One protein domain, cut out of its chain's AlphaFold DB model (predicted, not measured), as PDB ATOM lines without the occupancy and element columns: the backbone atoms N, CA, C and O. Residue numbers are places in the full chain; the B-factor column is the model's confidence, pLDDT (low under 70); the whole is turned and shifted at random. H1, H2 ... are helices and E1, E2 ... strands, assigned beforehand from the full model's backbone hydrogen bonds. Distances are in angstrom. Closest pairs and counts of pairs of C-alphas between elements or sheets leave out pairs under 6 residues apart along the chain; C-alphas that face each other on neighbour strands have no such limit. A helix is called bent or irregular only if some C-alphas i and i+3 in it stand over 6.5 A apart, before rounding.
ATOM      1  N   PHE A 364      27.502  38.406  34.520       67.12
ATOM      2  CA  PHE A 364      28.688  37.918  33.819       67.12
ATOM      3  C   PHE A 364      29.127  36.533  34.292       67.12
ATOM      4  O   PHE A 364      29.425  35.688  33.454       67.12
ATOM      5  N   TYR A 365      29.101  36.252  35.595       69.81
ATOM      6  CA  TYR A 365      29.395  34.914  36.113       69.81
ATOM      7  C   TYR A 365      28.343  33.891  35.668       69.81
ATOM      8  O   TYR A 365      28.675  32.776  35.262       69.81
ATOM      9  N   SER A 366      27.067  34.286  35.651       72.31
ATOM     10  CA  SER A 366      25.990  33.460  35.097       72.31
ATOM     11  C   SER A 366      26.210  33.175  33.604       72.31
ATOM     12  O   SER A 366      26.169  32.016  33.180       72.31
ATOM     13  N   LEU A 367      26.555  34.200  32.812       74.44
ATOM     14  CA  LEU A 367      26.914  34.049  31.401       74.44
ATOM     15  C   LEU A 367      28.117  33.111  31.211       74.44
ATOM     16  O   LEU A 367      28.067  32.232  30.354       74.44
ATOM     17  N   GLN A 368      29.170  33.244  32.021       72.25
ATOM     18  CA  GLN A 368      30.344  32.368  31.974       72.25
ATOM     19  C   GLN A 368      29.986  30.909  32.272       72.25
ATOM     20  O   GLN A 368      30.462  30.009  31.580       72.25
ATOM     21  N   MET A 369      29.115  30.648  33.254       73.38
ATOM     22  CA  MET A 369      28.654  29.288  33.548       73.38
ATOM     23  C   MET A 369      27.843  28.685  32.399       73.38
ATOM     24  O   MET A 369      28.030  27.510  32.069       73.38
ATOM     25  N   VAL A 370      26.973  29.474  31.763       80.69
ATOM     26  CA  VAL A 370      26.215  29.034  30.581       80.69
ATOM     27  C   VAL A 370      27.160  28.746  29.414       80.69
ATOM     28  O   VAL A 370      27.093  27.664  28.833       80.69
ATOM     29  N   LEU A 371      28.100  29.651  29.128       77.88
ATOM     30  CA  LEU A 371      29.103  29.469  28.078       77.88
ATOM     31  C   LEU A 371      29.958  28.224  28.324       77.88
ATOM     32  O   LEU A 371      30.143  27.426  27.409       77.88
ATOM     33  N   ARG A 372      30.414  27.986  29.561       77.56
ATOM     34  CA  ARG A 372      31.191  26.789  29.921       77.56
ATOM     35  C   ARG A 372      30.430  25.498  29.617       77.56
ATOM     36  O   ARG A 372      31.018  24.553  29.094       77.56
ATOM     37  N   ARG A 373      29.119  25.455  29.882       81.50
ATOM     38  CA  ARG A 373      28.268  24.306  29.516       81.50
ATOM     39  C   ARG A 373      28.184  24.121  28.000       81.50
ATOM     40  O   ARG A 373      28.302  22.991  27.529       81.50
ATOM     41  N   SER A 374      28.052  25.207  27.236       82.38
ATOM     42  CA  SER A 374      28.087  25.156  25.768       82.38
ATOM     43  C   SER A 374      29.423  24.625  25.235       82.38
ATOM     44  O   SER A 374      29.431  23.814  24.312       82.38
ATOM     45  N   VAL A 375      30.553  25.008  25.844       82.50
ATOM     46  CA  VAL A 375      31.879  24.488  25.469       82.50
ATOM     47  C   VAL A 375      31.991  22.988  25.712       82.50
ATOM     48  O   VAL A 375      32.474  22.270  24.840       82.50
ATOM     49  N   ILE A 376      31.533  22.499  26.869       82.06
ATOM     50  CA  ILE A 376      31.556  21.063  27.187       82.06
ATOM     51  C   ILE A 376      30.748  20.273  26.146       82.06
ATOM     52  O   ILE A 376      31.206  19.232  25.670       82.06
ATOM     53  N   ALA A 377      29.589  20.789  25.726       83.81
ATOM     54  CA  ALA A 377      28.781  20.169  24.677       83.81
ATOM     55  C   ALA A 377      29.512  20.127  23.318       83.81
ATOM     56  O   ALA A 377      29.558  19.075  22.680       83.81
ATOM     57  N   LEU A 378      30.144  21.231  22.898       83.00
ATOM     58  CA  LEU A 378      30.913  21.298  21.645       83.00
ATOM     59  C   LEU A 378      32.157  20.398  21.657       83.00
ATOM     60  O   LEU A 378      32.452  19.749  20.655       83.00
ATOM     61  N   LEU A 379      32.866  20.316  22.786       85.69
ATOM     62  CA  LEU A 379      34.017  19.423  22.946       85.69
ATOM     63  C   LEU A 379      33.585  17.955  22.845       85.69
ATOM     64  O   LEU A 379      34.241  17.158  22.178       85.69
ATOM     65  N   THR A 380      32.449  17.607  23.456       85.88
ATOM     66  CA  THR A 380      31.883  16.255  23.371       85.88
ATOM     67  C   THR A 380      31.521  15.907  21.924       85.88
ATOM     68  O   THR A 380      31.880  14.833  21.442       85.88
ATOM     69  N   LEU A 381      30.895  16.838  21.192       86.81
ATOM     70  CA  LEU A 381      30.603  16.675  19.766       86.81
ATOM     71  C   LEU A 381      31.884  16.455  18.942       86.81
ATOM     72  O   LEU A 381      31.921  15.574  18.085       86.81
ATOM     73  N   TYR A 382      32.947  17.215  19.214       86.62
ATOM     74  CA  TYR A 382      34.233  17.064  18.530       86.62
ATOM     75  C   TYR A 382      34.876  15.694  18.771       86.62
ATOM     76  O   TYR A 382      35.371  15.081  17.826       86.62
ATOM     77  N   ILE A 383      34.819  15.182  20.006       88.50
ATOM     78  CA  ILE A 383      35.319  13.844  20.350       88.50
ATOM     79  C   ILE A 383      34.532  12.761  19.605       88.50
ATOM     80  O   ILE A 383      35.137  11.860  19.027       88.50
ATOM     81  N   ILE A 384      33.201  12.877  19.549       89.31
ATOM     82  CA  ILE A 384      32.342  11.934  18.817       89.31
ATOM     83  C   ILE A 384      32.665  11.958  17.317       89.31
ATOM     84  O   ILE A 384      32.900  10.907  16.723       89.31
ATOM     85  N   LEU A 385      32.729  13.143  16.699       86.12
ATOM     86  CA  LEU A 385      33.035  13.289  15.270       86.12
ATOM     87  C   LEU A 385      34.449  12.801  14.925       86.12
ATOM     88  O   LEU A 385      34.642  12.162  13.890       86.12
ATOM     89  N   GLY A 386      35.427  13.053  15.800       85.31
ATOM     90  CA  GLY A 386      36.778  12.510  15.678       85.31
ATOM     91  C   GLY A 386      36.796  10.985  15.760       85.31
ATOM     92  O   GLY A 386      37.375  10.335  14.892       85.31
ATOM     93  N   GLY A 387      36.086  10.409  16.734       86.00
ATOM     94  CA  GLY A 387      35.926   8.961  16.881       86.00
ATOM     95  C   GLY A 387      35.294   8.308  15.651       86.00
ATOM     96  O   GLY A 387      35.798   7.300  15.165       86.00
ATOM     97  N   VAL A 388      34.257   8.927  15.074       88.12
ATOM     98  CA  VAL A 388      33.640   8.469  13.817       88.12
ATOM     99  C   VAL A 388      34.627   8.555  12.648       88.12
ATOM    100  O   VAL A 388      34.718   7.623  11.851       88.12
ATOM    101  N   LYS A 389      35.410   9.636  12.539       84.06
ATOM    102  CA  LYS A 389      36.406   9.797  11.465       84.06
ATOM    103  C   LYS A 389      37.529   8.752  11.551       84.06
ATOM    104  O   LYS A 389      37.975   8.265  10.512       84.06
ATOM    105  N   ILE A 390      37.940   8.386  12.768       85.38
ATOM    106  CA  ILE A 390      38.904   7.308  13.030       85.38
ATOM    107  C   ILE A 390      38.290   5.943  12.694       85.38
ATOM    108  O   ILE A 390      38.913   5.161  11.982       85.38
ATOM    109  N   ALA A 391      37.052   5.677  13.128       84.69
ATOM    110  CA  ALA A 391      36.347   4.422  12.849       84.69
ATOM    111  C   ALA A 391      36.124   4.182  11.344       84.69
ATOM    112  O   ALA A 391      36.158   3.046  10.884       84.69
ATOM    113  N   LEU A 392      35.948   5.254  10.566       86.12
ATOM    114  CA  LEU A 392      35.833   5.206   9.106       86.12
ATOM    115  C   LEU A 392      37.185   5.072   8.379       86.12
ATOM    116  O   LEU A 392      37.213   5.132   7.152       86.12
ATOM    117  N   GLY A 393      38.308   4.956   9.098       79.06
ATOM    118  CA  GLY A 393      39.650   4.840   8.511       79.06
ATOM    119  C   GLY A 393      40.098   6.073   7.716       79.06
ATOM    120  O   GLY A 393      41.037   5.996   6.929       79.06
ATOM    121  N   ARG A 394      39.424   7.220   7.891       72.69
ATOM    122  CA  ARG A 394      39.666   8.451   7.119       72.69
ATOM    123  C   ARG A 394      40.803   9.317   7.663       72.69
ATOM    124  O   ARG A 394      41.212  10.242   6.970       72.69
ATOM    125  N   MET A 395      41.293   9.054   8.874       67.62
ATOM    126  CA  MET A 395      42.520   9.664   9.400       67.62
ATOM    127  C   MET A 395      43.685   8.699   9.177       67.62
ATOM    128  O   MET A 395      43.785   7.688   9.867       67.62
ATOM    129  N   THR A 396      44.555   8.995   8.212       61.47
ATOM    130  CA  THR A 396      45.663   8.103   7.827       61.47
ATOM    131  C   THR A 396      47.041   8.600   8.264       61.47
ATOM    132  O   THR A 396      47.987   7.816   8.243       61.47
ATOM    133  N   SER A 397      47.185   9.856   8.712       79.12
ATOM    134  CA  SER A 397      48.472  10.376   9.200       79.12
ATOM    135  C   SER A 397      48.513  10.490  10.726       79.12
ATOM    136  O   SER A 397      47.613  11.056  11.352       79.12
ATOM    137  N   SER A 398      49.606  10.020  11.335       78.75
ATOM    138  CA  SER A 398      49.867  10.183  12.773       78.75
ATOM    139  C   SER A 398      49.870  11.658  13.200       78.75
ATOM    140  O   SER A 398      49.494  11.975  14.325       78.75
ATOM    141  N   SER A 399      50.223  12.573  12.289       81.38
ATOM    142  CA  SER A 399      50.203  14.019  12.534       81.38
ATOM    143  C   SER A 399      48.792  14.568  12.754       81.38
ATOM    144  O   SER A 399      48.613  15.472  13.568       81.38
ATOM    145  N   GLU A 400      47.787  14.054  12.041       81.31
ATOM    146  CA  GLU A 400      46.405  14.540  12.147       81.31
ATOM    147  C   GLU A 400      45.776  14.125  13.484       81.31
ATOM    148  O   GLU A 400      45.091  14.920  14.128       81.31
ATOM    149  N   ILE A 401      46.097  12.915  13.950       81.94
ATOM    150  CA  ILE A 401      45.667  12.393  15.253       81.94
ATOM    151  C   ILE A 401      46.317  13.191  16.392       81.94
ATOM    152  O   ILE A 401      45.633  13.594  17.332       81.94
ATOM    153  N   ILE A 402      47.618  13.485  16.296       83.19
ATOM    154  CA  ILE A 402      48.316  14.314  17.291       83.19
ATOM    155  C   ILE A 402      47.699  15.717  17.349       83.19
ATOM    156  O   ILE A 402      47.412  16.217  18.435       83.19
ATOM    157  N   MET A 403      47.428  16.339  16.196       81.06
ATOM    158  CA  MET A 403      46.791  17.659  16.145       81.06
ATOM    159  C   MET A 403      45.365  17.662  16.705       81.06
ATOM    160  O   MET A 403      44.963  18.636  17.339       81.06
ATOM    161  N   PHE A 404      44.610  16.582  16.506       84.06
ATOM    162  CA  PHE A 404      43.277  16.418  17.080       84.06
ATOM    163  C   PHE A 404      43.315  16.449  18.617       84.06
ATOM    164  O   PHE A 404      42.616  17.253  19.241       84.06
ATOM    165  N   PHE A 405      44.185  15.641  19.232       84.62
ATOM    166  CA  PHE A 405      44.339  15.617  20.691       84.62
ATOM    167  C   PHE A 405      44.911  16.924  21.243       84.62
ATOM    168  O   PHE A 405      44.423  17.420  22.258       84.62
ATOM    169  N   LEU A 406      45.892  17.523  20.560       83.38
ATOM    170  CA  LEU A 406      46.491  18.792  20.975       83.38
ATOM    171  C   LEU A 406      45.449  19.921  21.005       83.38
ATOM    172  O   LEU A 406      45.362  20.654  21.989       83.38
ATOM    173  N   LYS A 407      44.618  20.038  19.960       84.25
ATOM    174  CA  LYS A 407      43.537  21.033  19.906       84.25
ATOM    175  C   LYS A 407      42.506  20.808  21.011       84.25
ATOM    176  O   LYS A 407      42.123  21.765  21.681       84.25
ATOM    177  N   ALA A 408      42.093  19.559  21.238       83.38
ATOM    178  CA  ALA A 408      41.151  19.223  22.303       83.38
ATOM    179  C   ALA A 408      41.709  19.557  23.700       83.38
ATOM    180  O   ALA A 408      40.994  20.126  24.529       83.38
ATOM    181  N   MET A 409      42.989  19.264  23.951       83.38
ATOM    182  CA  MET A 409      43.667  19.568  25.215       83.38
ATOM    183  C   MET A 409      43.808  21.081  25.438       83.38
ATOM    184  O   MET A 409      43.534  21.584  26.527       83.38
ATOM    185  N   LEU A 410      44.179  21.828  24.398       78.38
ATOM    186  CA  LEU A 410      44.362  23.274  24.490       78.38
ATOM    187  C   LEU A 410      43.027  23.992  24.750       78.38
ATOM    188  O   LEU A 410      42.941  24.853  25.623       78.38
ATOM    189  N   VAL A 411      41.953  23.590  24.067       82.50
ATOM    190  CA  VAL A 411      40.621  24.182  24.275       82.50
ATOM    191  C   VAL A 411      40.008  23.800  25.621       82.50
ATOM    192  O   VAL A 411      39.373  24.640  26.257       82.50
ATOM    193  N   SER A 412      40.228  22.579  26.109       80.38
ATOM    194  CA  SER A 412      39.783  22.207  27.458       80.38
ATOM    195  C   SER A 412      40.522  22.997  28.547       80.38
ATOM    196  O   SER A 412      39.877  23.486  29.476       80.38
ATOM    197  N   TYR A 413      41.830  23.231  28.393       81.81
ATOM    198  CA  TYR A 413      42.615  24.052  29.321       81.81
ATOM    199  C   TYR A 413      42.172  25.527  29.356       81.81
ATOM    200  O   TYR A 413      41.959  26.084  30.435       81.81
ATOM    201  N   PHE A 414      41.994  26.162  28.192       74.69
ATOM    202  CA  PHE A 414      41.672  27.593  28.124       74.69
ATOM    203  C   PHE A 414      40.193  27.922  28.382       74.69
ATOM    204  O   PHE A 414      39.915  28.993  28.919       74.69
ATOM    205  N   SER A 415      39.255  27.028  28.039       73.75
ATOM    206  CA  SER A 415      37.812  27.327  28.093       73.75
ATOM    207  C   SER A 415      37.046  26.646  29.231       73.75
ATOM    208  O   SER A 415      36.034  27.181  29.679       73.75
ATOM    209  N   ILE A 416      37.468  25.457  29.682       74.12
ATOM    210  CA  ILE A 416      36.794  24.714  30.769       74.12
ATOM    211  C   ILE A 416      37.557  24.871  32.085       74.12
ATOM    212  O   ILE A 416      36.926  24.910  33.143       74.12
ATOM    213  N   GLY A 417      38.883  24.962  32.010       69.94
ATOM    214  CA  GLY A 417      39.765  25.008  33.164       69.94
ATOM    215  C   GLY A 417      39.948  23.645  33.834       69.94
ATOM    216  O   GLY A 417      39.055  22.793  33.828       69.94
ATOM    217  N   LEU A 418      41.128  23.426  34.412       70.44
ATOM    218  CA  LEU A 418      41.467  22.198  35.126       70.44
ATOM    219  C   LEU A 418      41.020  22.306  36.583       70.44
ATOM    220  O   LEU A 418      41.286  23.300  37.256       70.44
ATOM    221  N   VAL A 419      40.338  21.280  37.089       70.69
ATOM    222  CA  VAL A 419      39.988  21.198  38.510       70.69
ATOM    223  C   VAL A 419      41.147  20.535  39.242       70.69
ATOM    224  O   VAL A 419      41.398  19.348  39.050       70.69
ATOM    225  N   TYR A 420      41.843  21.295  40.084       65.25
ATOM    226  CA  TYR A 420      42.908  20.783  40.944       65.25
ATOM    227  C   TYR A 420      42.597  21.176  42.391       65.25
ATOM    228  O   TYR A 420      42.386  22.351  42.687       65.25
ATOM    229  N   ASN A 421      42.498  20.194  43.294       63.47
ATOM    230  CA  ASN A 421      42.130  20.394  44.706       63.47
ATOM    231  C   ASN A 421      40.842  21.217  44.924       63.47
ATOM    232  O   ASN A 421      40.795  22.109  45.770       63.47
ATOM    233  N   GLY A 422      39.793  20.955  44.136       64.19
ATOM    234  CA  GLY A 422      38.490  21.622  44.280       64.19
ATOM    235  C   GLY A 422      38.441  23.077  43.793       64.19
ATOM    236  O   GLY A 422      37.370  23.678  43.818       64.19
ATOM    237  N   LYS A 423      39.557  23.633  43.301       62.41
ATOM    238  CA  LYS A 423      39.608  24.946  42.648       62.41
ATOM    239  C   LYS A 423      39.670  24.763  41.131       62.41
ATOM    240  O   LYS A 423      40.426  23.937  40.622       62.41
ATOM    241  N   THR A 424      38.831  25.500  40.409       63.69
ATOM    242  CA  THR A 424      38.823  25.526  38.941       63.69
ATOM    243  C   THR A 424      39.856  26.525  38.447       63.69
ATOM    244  O   THR A 424      39.660  27.721  38.642       63.69
ATOM    245  N   PHE A 425      40.908  26.047  37.787       62.50
ATOM    246  CA  PHE A 425      41.932  26.893  37.184       62.50
ATOM    247  C   PHE A 425      41.651  27.097  35.700       62.50
ATOM    248  O   PHE A 425      41.748  26.147  34.924       62.50
ATOM    249  N   SER A 426      41.299  28.314  35.292       66.31
ATOM    250  CA  SER A 426      41.081  28.650  33.882       66.31
ATOM    251  C   SER A 426      42.316  29.346  33.336       66.31
ATOM    252  O   SER A 426      42.652  30.434  33.798       66.31
TER     253      SER A 426
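Overview. This is residues 364 to 426 of the 925 residues of the protein "Type IV secretion system protein VirB6" of Candidatus Phycorickettsia trachydisci (UniProt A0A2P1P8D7). A long helical hairpin: H1 and H2 lie side by side, running opposite ways, and a small two-strand hairpin, E1 and E2, sits at the end of H2 as a little head. H1 is the longer helix, and the strand hairpin stays clear of it. The printed part has 63 residues, with two named helices and then two named strands, in the order H1, H2, E1, E2; the sheet, E1 - E2, is antiparallel, and the class is mostly helix. The whole is loose, with a radius of gyration of the C-alphas of 14.3 A, and it is a rod spanning 42 by 21 by 16 A.

Arrangement. H1, residues 364 to 391, and H2, residues 398 to 416, touch and form a helical hairpin, with a shallow tilt of 15 degrees, opposite ways. Their closest C-alphas are those of Arg 372 and Ile 416, 6.0 A apart. In both helices every O i to N i+4 pair is within hydrogen-bond range. E1, residues 418 to 420, and E2, residues 423 to 425, are antiparallel neighbours and a hairpin, with 144 degrees between their directions. N 418 and O 425 are 2.8 A apart and N 420 and O 423 are 3.0 A apart, both within hydrogen-bond range. The closest C-alphas of H2 and E1 are those of Ser 412 and Leu 418, 7.9 A apart. H2 and E2 are near each other, with 5 pairs of C-alphas within 10 A. H1 is apart from E1 and from E2.

Along the chain. H1 begins at C-alpha 364, (28.688, 37.918, 33.819), and is 40.3 A long. H2 begins at C-alpha 398, (49.867, 10.183, 12.773), and is 26.6 A long; it is neither bent nor irregular, but only just: C-alphas 413 and 416 are 6.0 A apart. E1 and E2 are each 6.2 A long, and E2 ends at C-alpha 425, (41.932, 26.893, 37.184).

Size, cuts and confidence. The C-alphas farthest apart, those of Phe 364 and Gly 393, are 43.1 A apart. The printed part has no cut. The link from H1 to H2 is short, and those from H2 to E1 and from E1 to E2 are tight. Mean pLDDT of the printed part is 78.2; it is under 70 at residues 364 to 365, 395 to 396, 417 and 420 to 426.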